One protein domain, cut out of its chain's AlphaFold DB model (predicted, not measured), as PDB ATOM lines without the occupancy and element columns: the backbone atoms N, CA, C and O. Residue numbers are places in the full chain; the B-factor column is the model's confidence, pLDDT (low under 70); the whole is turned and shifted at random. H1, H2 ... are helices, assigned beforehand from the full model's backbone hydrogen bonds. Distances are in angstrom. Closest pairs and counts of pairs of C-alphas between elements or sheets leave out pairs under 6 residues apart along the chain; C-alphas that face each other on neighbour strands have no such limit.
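AT A GLANCE: This is residues 2 to 62 of the 62 residues of an uncharacterized protein of Ahrensia sp (UniProt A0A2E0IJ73). Three helices follow one another as an open, three-sided frame: H1 and H3 are two long arms on one side of the shorter H2, which joins them at its two ends, and the space between the arms is empty. The printed part has 61 residues with three named helices in the order H1, H2, H3 and no named strand, all helix by class. It is loose, with a radius of gyration of the C-alphas of 14.4 A, and flat, spanning 39 by 29 by 16 A.

HOW THE PARTS SIT: H1, residues 2 to 21, and H2, residues 23 to 35, only just touch, with 3 pairs of C-alphas within 8 A, and only at the corner by their tight link. The closest C-alphas are those of Tyr 19 and Ala 26, 5.9 A apart, and the lines stand about perpendicular at 82 degrees. H2 and H3, residues 38 to 61, are close but not clearly touching, their closest C-alphas, of Leu 33 and Leu 41, being 7.7 A apart; they run opposite ways at a steep tilt of 53 degrees. H1 and H3 are apart. In H1, H2 and H3 every O i to N i+4 pair is within hydrogen-bond range.

IN THESE COORDINATES: H1 begins at C-alpha 2 (3.820, 42.142, 28.745) and is 27.1 A long. H2 measures 19.0 A. H3 measures 34.2 A and ends at C-alpha 61 (5.573, 38.635, 45.886).

THE WHOLE: The two C-alphas farthest apart, of Asp 35 and Leu 62, are 39.7 A apart. The printed part has no cut, both links are tight, and no printed residue is under 70 in pLDDT.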
ATOM      1  N   MET A   2       2.656  43.020  29.010       85.81
ATOM      2  CA  MET A   2       3.820  42.142  28.745       85.81
ATOM      3  C   MET A   2       3.800  40.811  29.513       85.81
ATOM      4  O   MET A   2       4.021  39.779  28.899       85.81
ATOM      5  N   LEU A   3       3.450  40.806  30.806       84.88
ATOM      6  CA  LEU A   3       3.408  39.576  31.618       84.88
ATOM      7  C   LEU A   3       2.471  38.503  31.049       84.88
ATOM      8  O   LEU A   3       2.802  37.323  31.067       84.88
ATOM      9  N   PHE A   4       1.322  38.919  30.511       87.75
ATOM     10  CA  PHE A   4       0.377  38.001  29.880       87.75
ATOM     11  C   PHE A   4       0.980  37.365  28.624       87.75
ATOM     12  O   PHE A   4       0.920  36.151  28.467       87.75
ATOM     13  N   LEU A   5       1.616  38.169  27.766       94.88
ATOM     14  CA  LEU A   5       2.285  37.668  26.564       94.88
ATOM     15  C   LEU A   5       3.465  36.752  26.907       94.88
ATOM     16  O   LEU A   5       3.644  35.731  26.253       94.88
ATOM     17  N   THR A   6       4.239  37.072  27.946       92.94
ATOM     18  CA  THR A   6       5.336  36.221  28.420       92.94
ATOM     19  C   THR A   6       4.821  34.887  28.957       92.94
ATOM     20  O   THR A   6       5.352  33.846  28.583       92.94
ATOM     21  N   ALA A   7       3.772  34.895  29.784       90.81
ATOM     22  CA  ALA A   7       3.170  33.670  30.311       90.81
ATOM     23  C   ALA A   7       2.579  32.801  29.190       90.81
ATOM     24  O   ALA A   7       2.810  31.594  29.157       90.81
ATOM     25  N   LEU A   8       1.877  33.424  28.238       94.12
ATOM     26  CA  LEU A   8       1.326  32.738  27.073       94.12
ATOM     27  C   LEU A   8       2.436  32.157  26.185       94.12
ATOM     28  O   LEU A   8       2.354  31.007  25.765       94.12
ATOM     29  N   GLY A   9       3.503  32.920  25.937       95.88
ATOM     30  CA  GLY A   9       4.662  32.450  25.183       95.88
ATOM     31  C   GLY A   9       5.342  31.256  25.853       95.88
ATOM     32  O   GLY A   9       5.647  30.272  25.185       95.88
ATOM     33  N   LEU A  10       5.519  31.300  27.177       94.56
ATOM     34  CA  LEU A  10       6.106  30.195  27.933       94.56
ATOM     35  C   LEU A  10       5.227  28.937  27.891       94.56
ATOM     36  O   LEU A  10       5.753  27.844  27.688       94.56
ATOM     37  N   MET A  11       3.903  29.083  28.017       94.75
ATOM     38  CA  MET A  11       2.957  27.971  27.850       94.75
ATOM     39  C   MET A  11       3.136  27.299  26.481       94.75
ATOM     40  O   MET A  11       3.270  26.079  26.414       94.75
ATOM     41  N   LEU A  12       3.202  28.085  25.400       96.31
ATOM     42  CA  LEU A  12       3.381  27.557  24.045       96.31
ATOM     43  C   LEU A  12       4.732  26.861  23.850       96.31
ATOM     44  O   LEU A  12       4.788  25.838  23.172       96.31
ATOM     45  N   VAL A  13       5.811  27.378  24.445       96.88
ATOM     46  CA  VAL A  13       7.130  26.723  24.410       96.88
ATOM     47  C   VAL A  13       7.074  25.361  25.100       96.88
ATOM     48  O   VAL A  13       7.587  24.385  24.553       96.88
ATOM     49  N   ILE A  14       6.433  25.274  26.269       95.00
ATOM     50  CA  ILE A  14       6.311  24.021  27.025       95.00
ATOM     51  C   ILE A  14       5.452  23.006  26.256       95.00
ATOM     52  O   ILE A  14       5.894  21.876  26.056       95.00
ATOM     53  N   GLU A  15       4.272  23.404  25.774       94.06
ATOM     54  CA  GLU A  15       3.392  22.537  24.972       94.06
ATOM     55  C   GLU A  15       4.084  22.081  23.678       94.06
ATOM     56  O   GLU A  15       4.127  20.892  23.363       94.06
ATOM     57  N   GLY A  16       4.703  23.011  22.945       94.38
ATOM     58  CA  GLY A  16       5.430  22.714  21.712       94.38
ATOM     59  C   GLY A  16       6.607  21.764  21.934       94.38
ATOM     60  O   GLY A  16       6.816  20.848  21.138       94.38
ATOM     61  N   PHE A  17       7.340  21.923  23.038       95.56
ATOM     62  CA  PHE A  17       8.403  20.999  23.424       95.56
ATOM     63  C   PHE A  17       7.855  19.616  23.797       95.56
ATOM     64  O   PHE A  17       8.437  18.606  23.404       95.56
ATOM     65  N   LEU A  18       6.725  19.544  24.502       93.44
ATOM     66  CA  LEU A  18       6.113  18.274  24.886       93.44
ATOM     67  C   LEU A  18       5.696  17.460  23.653       93.44
ATOM     68  O   LEU A  18       6.050  16.284  23.543       93.44
ATOM     69  N   TYR A  19       4.998  18.081  22.699       91.25
ATOM     70  CA  TYR A  19       4.548  17.392  21.486       91.25
ATOM     71  C   TYR A  19       5.666  17.185  20.461       91.25
ATOM     72  O   TYR A  19       5.720  16.130  19.832       91.25
ATOM     73  N   GLY A  20       6.544  18.172  20.272       94.06
ATOM     74  CA  GLY A  20       7.606  18.130  19.266       94.06
ATOM     75  C   GLY A  20       8.851  17.369  19.720       94.06
ATOM     76  O   GLY A  20       9.457  16.655  18.926       94.06
ATOM     77  N   GLY A  21       9.225  17.499  20.994       94.75
ATOM     78  CA  GLY A  21      10.412  16.873  21.577       94.75
ATOM     79  C   GLY A  21      10.155  15.472  22.130       94.75
ATOM     80  O   GLY A  21      11.003  14.594  21.975       94.75
ATOM     81  N   VAL A  22       8.989  15.231  22.743       94.88
ATOM     82  CA  VAL A  22       8.659  13.933  23.370       94.88
ATOM     83  C   VAL A  22       7.247  13.439  22.985       94.88
ATOM     84  O   VAL A  22       6.407  13.163  23.849       94.88
ATOM     85  N   PRO A  23       6.961  13.239  21.682       92.12
ATOM     86  CA  PRO A  23       5.615  12.919  21.189       92.12
ATOM     87  C   PRO A  23       5.028  11.623  21.765       92.12
ATOM     88  O   PRO A  23       3.812  11.493  21.910       92.12
ATOM     89  N   SER A  24       5.870  10.636  22.087       94.62
ATOM     90  CA  SER A  24       5.428   9.364  22.670       94.62
ATOM     91  C   SER A  24       4.855   9.539  24.076       94.62
ATOM     92  O   SER A  24       3.885   8.869  24.427       94.62
ATOM     93  N   PHE A  25       5.419  10.453  24.867       93.25
ATOM     94  CA  PHE A  25       4.918  10.783  26.194       93.25
ATOM     95  C   PHE A  25       3.588  11.532  26.098       93.25
ATOM     96  O   PHE A  25       2.620  11.128  26.740       93.25
ATOM     97  N   ALA A  26       3.499  12.531  25.215       94.50
ATOM     98  CA  ALA A  26       2.264  13.278  24.990       94.50
ATOM     99  C   ALA A  26       1.086  12.370  24.586       94.50
ATOM    100  O   ALA A  26      -0.001  12.463  25.153       94.50
ATOM    101  N   LYS A  27       1.316  11.418  23.670       94.69
ATOM    102  CA  LYS A  27       0.292  10.437  23.265       94.69
ATOM    103  C   LYS A  27      -0.163   9.542  24.421       94.69
ATOM    104  O   LYS A  27      -1.351   9.264  24.535       94.69
ATOM    105  N   LYS A  28       0.763   9.100  25.281       95.06
ATOM    106  CA  LYS A  28       0.425   8.299  26.470       95.06
ATOM    107  C   LYS A  28      -0.417   9.092  27.466       95.06
ATOM    108  O   LYS A  28      -1.381   8.551  27.996       95.06
ATOM    109  N   MET A  29      -0.080  10.363  27.691       93.06
ATOM    110  CA  MET A  29      -0.881  11.238  28.547       93.06
ATOM    111  C   MET A  29      -2.290  11.428  27.986       93.06
ATOM    112  O   MET A  29      -3.253  11.261  28.723       93.06
ATOM    113  N   ALA A  30      -2.420  11.692  26.684       93.50
ATOM    114  CA  ALA A  30      -3.726  11.825  26.042       93.50
ATOM    115  C   ALA A  30      -4.577  10.550  26.178       93.50
ATOM    116  O   ALA A  30      -5.757  10.642  26.491       93.50
ATOM    117  N   ALA A  31      -3.981   9.365  26.011       95.75
ATOM    118  CA  ALA A  31      -4.687   8.100  26.222       95.75
ATOM    119  C   ALA A  31      -5.165   7.941  27.675       95.75
ATOM    120  O   ALA A  31      -6.320   7.607  27.907       95.75
ATOM    121  N   MET A  32      -4.313   8.264  28.654       94.00
ATOM    122  CA  MET A  32      -4.691   8.228  30.070       94.00
ATOM    123  C   MET A  32      -5.835   9.199  30.390       94.00
ATOM    124  O   MET A  32      -6.706   8.872  31.191       94.00
ATOM    125  N   LEU A  33      -5.856  10.378  29.761       94.06
ATOM    126  CA  LEU A  33      -6.937  11.347  29.934       94.06
ATOM    127  C   LEU A  33      -8.286  10.808  29.442       94.06
ATOM    128  O   LEU A  33      -9.291  11.072  30.090       94.06
ATOM    129  N   LEU A  34      -8.308  10.039  28.348       94.75
ATOM    130  CA  LEU A  34      -9.539   9.446  27.808       94.75
ATOM    131  C   LEU A  34     -10.144   8.383  28.735       94.75
ATOM    132  O   LEU A  34     -11.363   8.258  28.795       94.75
ATOM    133  N   ASP A  35      -9.305   7.654  29.470       95.00
ATOM    134  CA  ASP A  35      -9.745   6.620  30.415       95.00
ATOM    135  C   ASP A  35     -10.041   7.178  31.824       95.00
ATOM    136  O   ASP A  35     -10.526   6.460  32.702       95.00
ATOM    137  N   THR A  36      -9.737   8.457  32.076       93.88
ATOM    138  CA  THR A  36      -9.928   9.085  33.388       93.88
ATOM    139  C   THR A  36     -11.355   9.630  33.521       93.88
ATOM    140  O   THR A  36     -11.771  10.427  32.686       93.88
ATOM    141  N   PRO A  37     -12.098   9.303  34.596       96.00
ATOM    142  CA  PRO A  37     -13.426   9.870  34.824       96.00
ATOM    143  C   PRO A  37     -13.415  11.403  34.909       96.00
ATOM    144  O   PRO A  37     -12.569  11.985  35.599       96.00
ATOM    145  N   ASP A  38     -14.418  12.048  34.309       95.38
ATOM    146  CA  ASP A  38     -14.540  13.513  34.239       95.38
ATOM    147  C   ASP A  38     -14.445  14.203  35.607       95.38
ATOM    148  O   ASP A  38     -13.818  15.252  35.740       95.38
ATOM    149  N   ASP A  39     -15.014  13.608  36.658       96.12
ATOM    150  CA  ASP A  39     -14.958  14.168  38.012       96.12
ATOM    151  C   ASP A  39     -13.538  14.213  38.584       96.12
ATOM    152  O   ASP A  39     -13.182  15.152  39.306       96.12
ATOM    153  N   VAL A  40     -12.719  13.206  38.269       95.62
ATOM    154  CA  VAL A  40     -11.313  13.154  38.681       95.62
ATOM    155  C   VAL A  40     -10.527  14.194  37.896       95.62
ATOM    156  O   VAL A  40      -9.793  14.983  38.498       95.62
ATOM    157  N   LEU A  41     -10.745  14.262  36.579       95.69
ATOM    158  CA  LEU A  41     -10.094  15.239  35.715       95.69
ATOM    159  C   LEU A  41     -10.447  16.677  36.119       95.69
ATOM    160  O   LEU A  41      -9.567  17.533  36.201       95.69
ATOM    161  N   ARG A  42     -11.712  16.937  36.464       95.75
ATOM    162  CA  ARG A  42     -12.185  18.254  36.907       95.75
ATOM    163  C   ARG A  42     -11.551  18.671  38.227       95.75
ATOM    164  O   ARG A  42     -11.048  19.786  38.333       95.75
ATOM    165  N   LYS A  43     -11.542  17.787  39.230       97.38
ATOM    166  CA  LYS A  43     -10.916  18.076  40.533       97.38
ATOM    167  C   LYS A  43      -9.408  18.279  40.391       97.38
ATOM    168  O   LYS A  43      -8.883  19.250  40.929       97.38
ATOM    169  N   GLY A  44      -8.735  17.406  39.640       95.88
ATOM    170  CA  GLY A  44      -7.300  17.505  39.373       95.88
ATOM    171  C   GLY A  44      -6.934  18.784  38.620       95.88
ATOM    172  O   GLY A  44      -6.027  19.498  39.036       95.88
ATOM    173  N   GLY A  45      -7.690  19.122  37.572       94.69
ATOM    174  CA  GLY A  45      -7.492  20.340  36.787       94.69
ATOM    175  C   GLY A  45      -7.696  21.616  37.604       94.69
ATOM    176  O   GLY A  45      -6.862  22.518  37.549       94.69
ATOM    177  N   ILE A  46      -8.751  21.680  38.424       97.62
ATOM    178  CA  ILE A  46      -8.981  22.821  39.325       97.62
ATOM    179  C   ILE A  46      -7.851  22.932  40.356       97.62
ATOM    180  O   ILE A  46      -7.336  24.028  40.578       97.62
ATOM    181  N   ALA A  47      -7.424  21.817  40.957       97.81
ATOM    182  CA  ALA A  47      -6.313  21.817  41.907       97.81
ATOM    183  C   ALA A  47      -5.007  22.307  41.256       97.81
ATOM    184  O   ALA A  47      -4.324  23.157  41.825       97.81
ATOM    185  N   ALA A  48      -4.693  21.842  40.044       96.00
ATOM    186  CA  ALA A  48      -3.529  22.292  39.284       96.00
ATOM    187  C   ALA A  48      -3.595  23.792  38.947       96.00
ATOM    188  O   ALA A  48      -2.599  24.497  39.104       96.00
ATOM    189  N   ALA A  49      -4.767  24.302  38.554       96.00
ATOM    190  CA  ALA A  49      -4.962  25.726  38.279       96.00
ATOM    191  C   ALA A  49      -4.742  26.595  39.531       96.00
ATOM    192  O   ALA A  49      -4.067  27.623  39.459       96.00
ATOM    193  N   LEU A  50      -5.258  26.168  40.689       97.88
ATOM    194  CA  LEU A  50      -5.052  26.865  41.963       97.88
ATOM    195  C   LEU A  50      -3.583  26.848  42.399       97.88
ATOM    196  O   LEU A  50      -3.070  27.871  42.852       97.88
ATOM    197  N   LEU A  51      -2.892  25.719  42.223       97.38
ATOM    198  CA  LEU A  51      -1.454  25.619  42.485       97.38
ATOM    199  C   LEU A  51      -0.652  26.546  41.564       97.38
ATOM    200  O   LEU A  51       0.218  27.271  42.040       97.38
ATOM    201  N   GLY A  52      -0.975  26.580  40.268       92.69
ATOM    202  CA  GLY A  52      -0.358  27.503  39.316       92.69
ATOM    203  C   GLY A  52      -0.560  28.966  39.715       92.69
ATOM    204  O   GLY A  52       0.394  29.742  39.723       92.69
ATOM    205  N   LEU A  53      -1.774  29.332  40.135       94.19
ATOM    206  CA  LEU A  53      -2.071  30.672  40.645       94.19
ATOM    207  C   LEU A  53      -1.250  31.006  41.900       94.19
ATOM    208  O   LEU A  53      -0.696  32.102  41.987       94.19
ATOM    209  N   ALA A  54      -1.132  30.070  42.846       95.88
ATOM    210  CA  ALA A  54      -0.335  30.254  44.059       95.88
ATOM    211  C   ALA A  54       1.159  30.450  43.747       95.88
ATOM    212  O   ALA A  54       1.801  31.317  44.340       95.88
ATOM    213  N   LEU A  55       1.699  29.695  42.784       93.25
ATOM    214  CA  LEU A  55       3.083  29.836  42.326       93.25
ATOM    215  C   LEU A  55       3.331  31.188  41.650       93.25
ATOM    216  O   LEU A  55       4.319  31.846  41.965       93.25
ATOM    217  N   ILE A  56       2.427  31.630  40.767       91.00
ATOM    218  CA  ILE A  56       2.514  32.954  40.129       91.00
ATOM    219  C   ILE A  56       2.474  34.056  41.191       91.00
ATOM    220  O   ILE A  56       3.276  34.988  41.143       91.00
ATOM    221  N   TRP A  57       1.565  33.941  42.164       92.31
ATOM    222  CA  TRP A  57       1.448  34.907  43.252       92.31
ATOM    223  C   TRP A  57       2.726  34.973  44.093       92.31
ATOM    224  O   TRP A  57       3.222  36.067  44.354       92.31
ATOM    225  N   LEU A  58       3.293  33.821  44.463       93.81
ATOM    226  CA  LEU A  58       4.540  33.753  45.221       93.81
ATOM    227  C   LEU A  58       5.711  34.353  44.432       93.81
ATOM    228  O   LEU A  58       6.451  35.168  44.972       93.81
ATOM    229  N   ALA A  59       5.842  34.009  43.150       88.88
ATOM    230  CA  ALA A  59       6.897  34.528  42.282       88.88
ATOM    231  C   ALA A  59       6.817  36.048  42.077       88.88
ATOM    232  O   ALA A  59       7.836  36.681  41.830       88.88
ATOM    233  N   HIS A  60       5.621  36.634  42.165       86.44
ATOM    234  CA  HIS A  60       5.438  38.082  42.068       86.44
ATOM    235  C   HIS A  60       5.570  38.809  43.415       86.44
ATOM    236  O   HIS A  60       5.665  40.036  43.445       86.44
ATOM    237  N   ARG A  61       5.507  38.075  44.532       88.69
ATOM    238  CA  ARG A  61       5.573  38.635  45.886       88.69
ATOM    239  C   ARG A  61       6.983  38.606  46.485       88.69
ATOM    240  O   ARG A  61       7.235  39.410  47.383       88.69
ATOM    241  N   LEU A  62       7.832  37.684  46.033       76.62
ATOM    242  CA  LEU A  62       9.270  37.617  46.325       76.62
ATOM    243  C   LEU A  62      10.040  38.697  45.555       76.62
ATOM    244  O   LEU A  62      11.005  39.226  46.145       76.62
TER     245      LEU A  62